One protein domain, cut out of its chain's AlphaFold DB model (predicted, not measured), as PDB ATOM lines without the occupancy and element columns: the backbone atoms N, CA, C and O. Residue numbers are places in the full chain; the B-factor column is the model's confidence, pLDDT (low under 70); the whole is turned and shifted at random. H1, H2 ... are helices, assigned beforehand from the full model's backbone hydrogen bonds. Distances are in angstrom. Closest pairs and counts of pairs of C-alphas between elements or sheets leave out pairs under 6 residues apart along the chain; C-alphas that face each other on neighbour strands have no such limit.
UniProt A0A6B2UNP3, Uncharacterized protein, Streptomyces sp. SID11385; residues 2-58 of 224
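AT A GLANCE: This is residues 2 to 58 of the 224 residues of an uncharacterized protein of Streptomyces sp. SID11385 (UniProt A0A6B2UNP3). The longest helix, H1, is one side of an open, flat triangle of three helices joined end to end: H2 turns off at the end of H1 to make a V with it, and H3 turns off again at the far end of H2 and heads back across the open mouth of the V. The corner between the start of H1 and the end of H3 stays open, and the middle of the triangle is empty. The printed part has 57 residues, with three named helices in the order H1, H2, H3 and no named strand; the class is all helix. The whole is loose, with a radius of gyration of the C-alphas of 13.8 A, and spans 35 by 31 by 17 A.

HOW THE PARTS SIT: H1, residues 3 to 20, and H2, residues 23 to 39, touch only at the corner by their link, and only just, with 3 pairs of C-alphas within 8 A. H1 touches H2 with residues 19 to 20 alone, and H2 touches H1 with residues 25 to 26 alone; the closest C-alphas of the two helices are those of Gly 20 and Arg 26, 6.0 A apart. The two helices run opposite ways at a steep tilt of 66 degrees, and their centres are 19.4 A apart. H3, residues 44 to 56, is close to H2 but not clearly touching it, with 2 pairs of C-alphas within 8 A. The closest C-alphas of H2 and H3 are those of Gly 37 and Pro 44, 6.4 A apart. Their lines are about perpendicular, at 73 degrees, and their centres are 17.6 A apart. H1 and H3 are apart. In H1, H2 and H3 every O i to N i+4 pair is within hydrogen-bond range.

IN THESE COORDINATES: H1 has 18 residues and measures 25.0 A from C-alpha 3 at (67.423, 12.598, -33.982) to C-alpha 20 at (45.497, 23.516, -28.787). H2 has 17 residues and measures 24.3 A from Arg 23 to Arg 39. H3 has 13 residues and measures 18.0 A from Pro 44 to C-alpha 56 at (48.065, -0.256, -29.204).

THE WHOLE: The two C-alphas farthest apart are those of Asp 3 and Lys 38, at 35.1 A, while those of Asp 2 and Thr 58, the first and last printed, are 17.2 A apart. Residues 2 to 15, of which 3 to 15 belong to H1, stand free, and so do residues 48 to 58, of which 48 to 56 belong to H3. The printed part has no cut. The links from H1 to H2, with 2 residues, and from H2 to H3, with 4 residues, are both tight. The mean pLDDT of the printed part is 79.5; the model's confidence is under 70 at residue 37, residue 39 and residues 41 to 42.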
ATOM      1  N   ASP A   2      65.904   8.122 -35.004       78.88
ATOM      2  CA  ASP A   2      66.873   9.103 -35.462       78.88
ATOM      3  C   ASP A   2      66.587  10.446 -34.782       78.88
ATOM      4  O   ASP A   2      65.475  10.704 -34.308       78.88
ATOM      5  N   ASP A   3      67.596  11.304 -34.654       81.69
ATOM      6  CA  ASP A   3      67.423  12.598 -33.982       81.69
ATOM      7  C   ASP A   3      66.420  13.501 -34.714       81.69
ATOM      8  O   ASP A   3      65.744  14.316 -34.090       81.69
ATOM      9  N   SER A   4      66.232  13.264 -36.013       76.19
ATOM     10  CA  SER A   4      65.188  13.849 -36.850       76.19
ATOM     11  C   SER A   4      63.777  13.479 -36.380       76.19
ATOM     12  O   SER A   4      62.926  14.358 -36.276       76.19
ATOM     13  N   ASP A   5      63.534  12.217 -36.015       85.00
ATOM     14  CA  ASP A   5      62.214  11.755 -35.563       85.00
ATOM     15  C   ASP A   5      61.826  12.402 -34.234       85.00
ATOM     16  O   ASP A   5      60.678  12.785 -34.027       85.00
ATOM     17  N   LYS A   6      62.797  12.572 -33.330       79.12
ATOM     18  CA  LYS A   6      62.583  13.234 -32.033       79.12
ATOM     19  C   LYS A   6      62.272  14.719 -32.213       79.12
ATOM     20  O   LYS A   6      61.464  15.266 -31.467       79.12
ATOM     21  N   LEU A   7      62.886  15.357 -33.208       83.62
ATOM     22  CA  LEU A   7      62.663  16.760 -33.548       83.62
ATOM     23  C   LEU A   7      61.290  16.970 -34.192       83.62
ATOM     24  O   LEU A   7      60.579  17.900 -33.819       83.62
ATOM     25  N   VAL A   8      60.871  16.067 -35.082       83.81
ATOM     26  CA  VAL A   8      59.525  16.066 -35.676       83.81
ATOM     27  C   VAL A   8      58.461  15.805 -34.611       83.81
ATOM     28  O   VAL A   8      57.479  16.535 -34.534       83.81
ATOM     29  N   LEU A   9      58.665  14.821 -33.730       79.56
ATOM     30  CA  LEU A   9      57.702  14.521 -32.670       79.56
ATOM     31  C   LEU A   9      57.626  15.657 -31.636       79.56
ATOM     32  O   LEU A   9      56.537  16.035 -31.211       79.56
ATOM     33  N   GLY A  10      58.770  16.238 -31.262       85.94
ATOM     34  CA  GLY A  10      58.843  17.364 -30.330       85.94
ATOM     35  C   GLY A  10      58.193  18.632 -30.883       85.94
ATOM     36  O   GLY A  10      57.420  19.283 -30.183       85.94
ATOM     37  N   THR A  11      58.432  18.954 -32.155       85.75
ATOM     38  CA  THR A  11      57.788  20.100 -32.820       85.75
ATOM     39  C   THR A  11      56.301  19.865 -33.062       85.75
ATOM     40  O   THR A  11      55.519  20.790 -32.866       85.75
ATOM     41  N   ALA A  12      55.877  18.642 -33.387       82.62
ATOM     42  CA  ALA A  12      54.463  18.295 -33.512       82.62
ATOM     43  C   ALA A  12      53.714  18.413 -32.175       82.62
ATOM     44  O   ALA A  12      52.594  18.916 -32.143       82.62
ATOM     45  N   LEU A  13      54.332  18.013 -31.059       83.44
ATOM     46  CA  LEU A  13      53.744  18.156 -29.724       83.44
ATOM     47  C   LEU A  13      53.660  19.621 -29.283       83.44
ATOM     48  O   LEU A  13      52.619  20.051 -28.792       83.44
ATOM     49  N   ILE A  14      54.721  20.406 -29.493       81.62
ATOM     50  CA  ILE A  14      54.735  21.840 -29.158       81.62
ATOM     51  C   ILE A  14      53.763  22.609 -30.058       81.62
ATOM     52  O   ILE A  14      52.979  23.418 -29.566       81.62
ATOM     53  N   GLY A  15      53.755  22.312 -31.358       81.44
ATOM     54  CA  GLY A  15      52.815  22.876 -32.323       81.44
ATOM     55  C   GLY A  15      51.372  22.494 -32.004       81.44
ATOM     56  O   GLY A  15      50.496  23.353 -32.007       81.44
ATOM     57  N   GLY A  16      51.127  21.238 -31.626       82.25
ATOM     58  CA  GLY A  16      49.816  20.753 -31.199       82.25
ATOM     59  C   GLY A  16      49.336  21.392 -29.896       82.25
ATOM     60  O   GLY A  16      48.155  21.702 -29.766       82.25
ATOM     61  N   TYR A  17      50.235  21.659 -28.948       82.25
ATOM     62  CA  TYR A  17      49.894  22.322 -27.689       82.25
ATOM     63  C   TYR A  17      49.636  23.825 -27.868       82.25
ATOM     64  O   TYR A  17      48.681  24.360 -27.301       82.25
ATOM     65  N   LEU A  18      50.437  24.503 -28.695       78.25
ATOM     66  CA  LEU A  18      50.271  25.928 -28.986       78.25
ATOM     67  C   LEU A  18      49.000  26.183 -29.807       78.25
ATOM     68  O   LEU A  18      48.223  27.081 -29.484       78.25
ATOM     69  N   LEU A  19      48.726  25.324 -30.792       74.12
ATOM     70  CA  LEU A  19      47.474  25.334 -31.546       74.12
ATOM     71  C   LEU A  19      46.292  24.940 -30.648       74.12
ATOM     72  O   LEU A  19      45.227  25.545 -30.703       74.12
ATOM     73  N   GLY A  20      46.498  23.988 -29.737       74.56
ATOM     74  CA  GLY A  20      45.497  23.516 -28.787       74.56
ATOM     75  C   GLY A  20      45.113  24.527 -27.707       74.56
ATOM     76  O   GLY A  20      44.087  24.331 -27.054       74.56
ATOM     77  N   ARG A  21      45.872  25.606 -27.491       83.00
ATOM     78  CA  ARG A  21      45.522  26.634 -26.497       83.00
ATOM     79  C   ARG A  21      44.445  27.598 -27.000       83.00
ATOM     80  O   ARG A  21      43.743  28.185 -26.180       83.00
ATOM     81  N   THR A  22      44.251  27.727 -28.312       79.88
ATOM     82  CA  THR A  22      43.212  28.608 -28.860       79.88
ATOM     83  C   THR A  22      41.919  27.822 -29.108       79.88
ATOM     84  O   THR A  22      41.889  26.809 -29.810       79.88
ATOM     85  N   ARG A  23      40.808  28.275 -28.509       71.00
ATOM     86  CA  ARG A  23      39.485  27.635 -28.679       71.00
ATOM     87  C   ARG A  23      39.052  27.595 -30.153       71.00
ATOM     88  O   ARG A  23      38.458  26.608 -30.581       71.00
ATOM     89  N   LYS A  24      39.426  28.617 -30.936       80.94
ATOM     90  CA  LYS A  24      39.135  28.722 -32.375       80.94
ATOM     91  C   LYS A  24      39.879  27.664 -33.194       80.94
ATOM     92  O   LYS A  24      39.280  27.048 -34.069       80.94
ATOM     93  N   ALA A  25      41.135  27.368 -32.861       79.12
ATOM     94  CA  ALA A  25      41.880  26.340 -33.578       79.12
ATOM     95  C   ALA A  25      41.395  24.921 -33.265       79.12
ATOM     96  O   ALA A  25      41.436  24.074 -34.148       79.12
ATOM     97  N   ARG A  26      40.880  24.647 -32.055       76.06
ATOM     98  CA  ARG A  26      40.260  23.340 -31.754       76.06
ATOM     99  C   ARG A  26      39.052  23.073 -32.648       76.06
ATOM    100  O   ARG A  26      38.954  21.996 -33.227       76.06
ATOM    101  N   LEU A  27      38.162  24.056 -32.786       86.88
ATOM    102  CA  LEU A  27      37.005  23.949 -33.678       86.88
ATOM    103  C   LEU A  27      37.431  23.885 -35.141       86.88
ATOM    104  O   LEU A  27      36.979  22.996 -35.855       86.88
ATOM    105  N   ALA A  28      38.350  24.752 -35.569       85.06
ATOM    106  CA  ALA A  28      38.883  24.719 -36.925       85.06
ATOM    107  C   ALA A  28      39.535  23.369 -37.244       85.06
ATOM    108  O   ALA A  28      39.346  22.862 -38.337       85.06
ATOM    109  N   LEU A  29      40.230  22.739 -36.297       82.44
ATOM    110  CA  LEU A  29      40.854  21.430 -36.485       82.44
ATOM    111  C   LEU A  29      39.822  20.306 -36.581       82.44
ATOM    112  O   LEU A  29      39.974  19.417 -37.416       82.44
ATOM    113  N   VAL A  30      38.766  20.341 -35.764       84.88
ATOM    114  CA  VAL A  30      37.657  19.377 -35.852       84.88
ATOM    115  C   VAL A  30      36.917  19.539 -37.174       84.88
ATOM    116  O   VAL A  30      36.689  18.552 -37.870       84.88
ATOM    117  N   VAL A  31      36.585  20.773 -37.551       87.75
ATOM    118  CA  VAL A  31      35.906  21.079 -38.813       87.75
ATOM    119  C   VAL A  31      36.802  20.726 -39.994       87.75
ATOM    120  O   VAL A  31      36.339  20.045 -40.901       87.75
ATOM    121  N   ALA A  32      38.085  21.082 -39.968       83.12
ATOM    122  CA  ALA A  32      39.050  20.730 -41.003       83.12
ATOM    123  C   ALA A  32      39.254  19.216 -41.101       83.12
ATOM    124  O   ALA A  32      39.255  18.691 -42.205       83.12
ATOM    125  N   SER A  33      39.352  18.491 -39.981       80.44
ATOM    126  CA  SER A  33      39.438  17.021 -39.984       80.44
ATOM    127  C   SER A  33      38.161  16.385 -40.521       80.44
ATOM    128  O   SER A  33      38.221  15.431 -41.293       80.44
ATOM    129  N   CYS A  34      37.000  16.930 -40.159       79.25
ATOM    130  CA  CYS A  34      35.712  16.480 -40.667       79.25
ATOM    131  C   CYS A  34      35.606  16.730 -42.177       79.25
ATOM    132  O   CYS A  34      35.261  15.823 -42.928       79.25
ATOM    133  N   LEU A  35      35.972  17.923 -42.646       83.00
ATOM    134  CA  LEU A  35      35.902  18.305 -44.053       83.00
ATOM    135  C   LEU A  35      36.940  17.559 -44.903       83.00
ATOM    136  O   LEU A  35      36.617  17.101 -45.996       83.00
ATOM    137  N   ALA A  36      38.157  17.371 -44.389       79.81
ATOM    138  CA  ALA A  36      39.204  16.573 -45.022       79.81
ATOM    139  C   ALA A  36      38.812  15.091 -45.094       79.81
ATOM    140  O   ALA A  36      38.945  14.478 -46.151       79.81
ATOM    141  N   GLY A  37      38.246  14.528 -44.020       69.81
ATOM    142  CA  GLY A  37      37.711  13.164 -44.019       69.81
ATOM    143  C   GLY A  37      36.573  12.990 -45.028       69.81
ATOM    144  O   GLY A  37      36.563  12.031 -45.799       69.81
ATOM    145  N   LYS A  38      35.671  13.975 -45.106       70.44
ATOM    146  CA  LYS A  38      34.531  13.981 -46.034       70.44
ATOM    147  C   LYS A  38      34.963  14.107 -47.500       70.44
ATOM    148  O   LYS A  38      34.356  13.474 -48.355       70.44
ATOM    149  N   ARG A  39      36.029  14.861 -47.802       69.81
ATOM    150  CA  ARG A  39      36.601  14.957 -49.162       69.81
ATOM    151  C   ARG A  39      37.400  13.719 -49.578       69.81
ATOM    152  O   ARG A  39      37.525  13.462 -50.770       69.81
ATOM    153  N   LEU A  40      37.913  12.949 -48.621       70.81
ATOM    154  CA  LEU A  40      38.715  11.748 -48.875       70.81
ATOM    155  C   LEU A  40      37.914  10.435 -48.758       70.81
ATOM    156  O   LEU A  40      38.503   9.368 -48.904       70.81
ATOM    157  N   ASN A  41      36.595  10.490 -48.502       61.41
ATOM    158  CA  ASN A  41      35.734   9.327 -48.200       61.41
ATOM    159  C   ASN A  41      36.301   8.404 -47.102       61.41
ATOM    160  O   ASN A  41      35.967   7.223 -47.025       61.41
ATOM    161  N   LEU A  42      37.170   8.938 -46.248       67.56
ATOM    162  CA  LEU A  42      37.723   8.219 -45.115       67.56
ATOM    163  C   LEU A  42      36.719   8.355 -43.986       67.56
ATOM    164  O   LEU A  42      36.434   9.472 -43.539       67.56
ATOM    165  N   THR A  43      36.161   7.237 -43.524       75.06
ATOM    166  CA  THR A  43      35.282   7.325 -42.369       75.06
ATOM    167  C   THR A  43      36.134   7.756 -41.167       75.06
ATOM    168  O   THR A  43      37.219   7.213 -40.924       75.06
ATOM    169  N   PRO A  44      35.688   8.764 -40.400       71.69
ATOM    170  CA  PRO A  44      36.409   9.196 -39.206       71.69
ATOM    171  C   PRO A  44      36.533   8.048 -38.196       71.69
ATOM    172  O   PRO A  44      37.500   7.989 -37.440       71.69
ATOM    173  N   GLN A  45      35.587   7.105 -38.229       76.88
ATOM    174  CA  GLN A  45      35.621   5.876 -37.447       76.88
ATOM    175  C   GLN A  45      36.778   4.963 -37.863       76.88
ATOM    176  O   GLN A  45      37.508   4.520 -36.980       76.88
ATOM    177  N   ASP A  46      37.016   4.754 -39.162       80.31
ATOM    178  CA  ASP A  46      38.116   3.913 -39.646       80.31
ATOM    179  C   ASP A  46      39.479   4.499 -39.274       80.31
ATOM    180  O   ASP A  46      40.338   3.772 -38.770       80.31
ATOM    181  N   LEU A  47      39.665   5.816 -39.425       77.94
ATOM    182  CA  LEU A  47      40.895   6.506 -39.013       77.94
ATOM    183  C   LEU A  47      41.122   6.432 -37.503       77.94
ATOM    184  O   LEU A  47      42.251   6.212 -37.063       77.94
ATOM    185  N   LEU A  48      40.060   6.555 -36.708       82.62
ATOM    186  CA  LEU A  48      40.131   6.362 -35.264       82.62
ATOM    187  C   LEU A  48      40.501   4.920 -34.919       82.62
ATOM    188  O   LEU A  48      41.417   4.706 -34.131       82.62
ATOM    189  N   THR A  49      39.863   3.917 -35.521       83.50
ATOM    190  CA  THR A  49      40.205   2.512 -35.254       83.50
ATOM    191  C   THR A  49      41.606   2.142 -35.726       83.50
ATOM    192  O   THR A  49      42.304   1.413 -35.021       83.50
ATOM    193  N   ALA A  50      42.056   2.660 -36.870       83.06
ATOM    194  CA  ALA A  50      43.407   2.458 -37.380       83.06
ATOM    195  C   ALA A  50      44.449   3.168 -36.502       83.06
ATOM    196  O   ALA A  50      45.479   2.578 -36.176       83.06
ATOM    197  N   GLY A  51      44.155   4.390 -36.051       83.00
ATOM    198  CA  GLY A  51      44.985   5.147 -35.116       83.00
ATOM    199  C   GLY A  51      45.085   4.474 -33.748       83.00
ATOM    200  O   GLY A  51      46.180   4.302 -33.224       83.00
ATOM    201  N   VAL A  52      43.964   3.995 -33.202       84.19
ATOM    202  CA  VAL A  52      43.917   3.249 -31.934       84.19
ATOM    203  C   VAL A  52      44.633   1.903 -32.051       84.19
ATOM    204  O   VAL A  52      45.329   1.507 -31.117       84.19
ATOM    205  N   ARG A  53      44.519   1.201 -33.188       81.69
ATOM    206  CA  ARG A  53      45.299  -0.023 -33.450       81.69
ATOM    207  C   ARG A  53      46.799   0.262 -33.470       81.69
ATOM    208  O   ARG A  53      47.535  -0.408 -32.757       81.69
ATOM    209  N   LYS A  54      47.235   1.284 -34.210       80.56
ATOM    210  CA  LYS A  54      48.642   1.711 -34.282       80.56
ATOM    211  C   LYS A  54      49.203   2.144 -32.923       80.56
ATOM    212  O   LYS A  54      50.333   1.802 -32.590       80.56
ATOM    213  N   LEU A  55      48.411   2.845 -32.113       78.88
ATOM    214  CA  LEU A  55      48.795   3.216 -30.746       78.88
ATOM    215  C   LEU A  55      48.911   1.990 -29.832       78.88
ATOM    216  O   LEU A  55      49.857   1.906 -29.057       78.88
ATOM    217  N   ARG A  56      48.005   1.011 -29.957       77.19
ATOM    218  CA  ARG A  56      48.065  -0.256 -29.204       77.19
ATOM    219  C   ARG A  56      49.250  -1.142 -29.568       77.19
ATOM    220  O   ARG A  56      49.729  -1.877 -28.714       77.19
ATOM    221  N   GLU A  57      49.724  -1.083 -30.809       78.88
ATOM    222  CA  GLU A  57      50.934  -1.793 -31.250       78.88
ATOM    223  C   GLU A  57      52.211  -1.244 -30.588       78.88
ATOM    224  O   GLU A  57      53.250  -1.903 -30.614       78.88
ATOM    225  N   THR A  58      52.141  -0.066 -29.957       82.06
ATOM    226  CA  THR A  58      53.272   0.561 -29.271       82.06
ATOM    227  C   THR A  58      53.194   0.247 -27.765       82.06
ATOM    228  O   THR A  58      52.362   0.828 -27.065       82.06
TER     229      THR A  58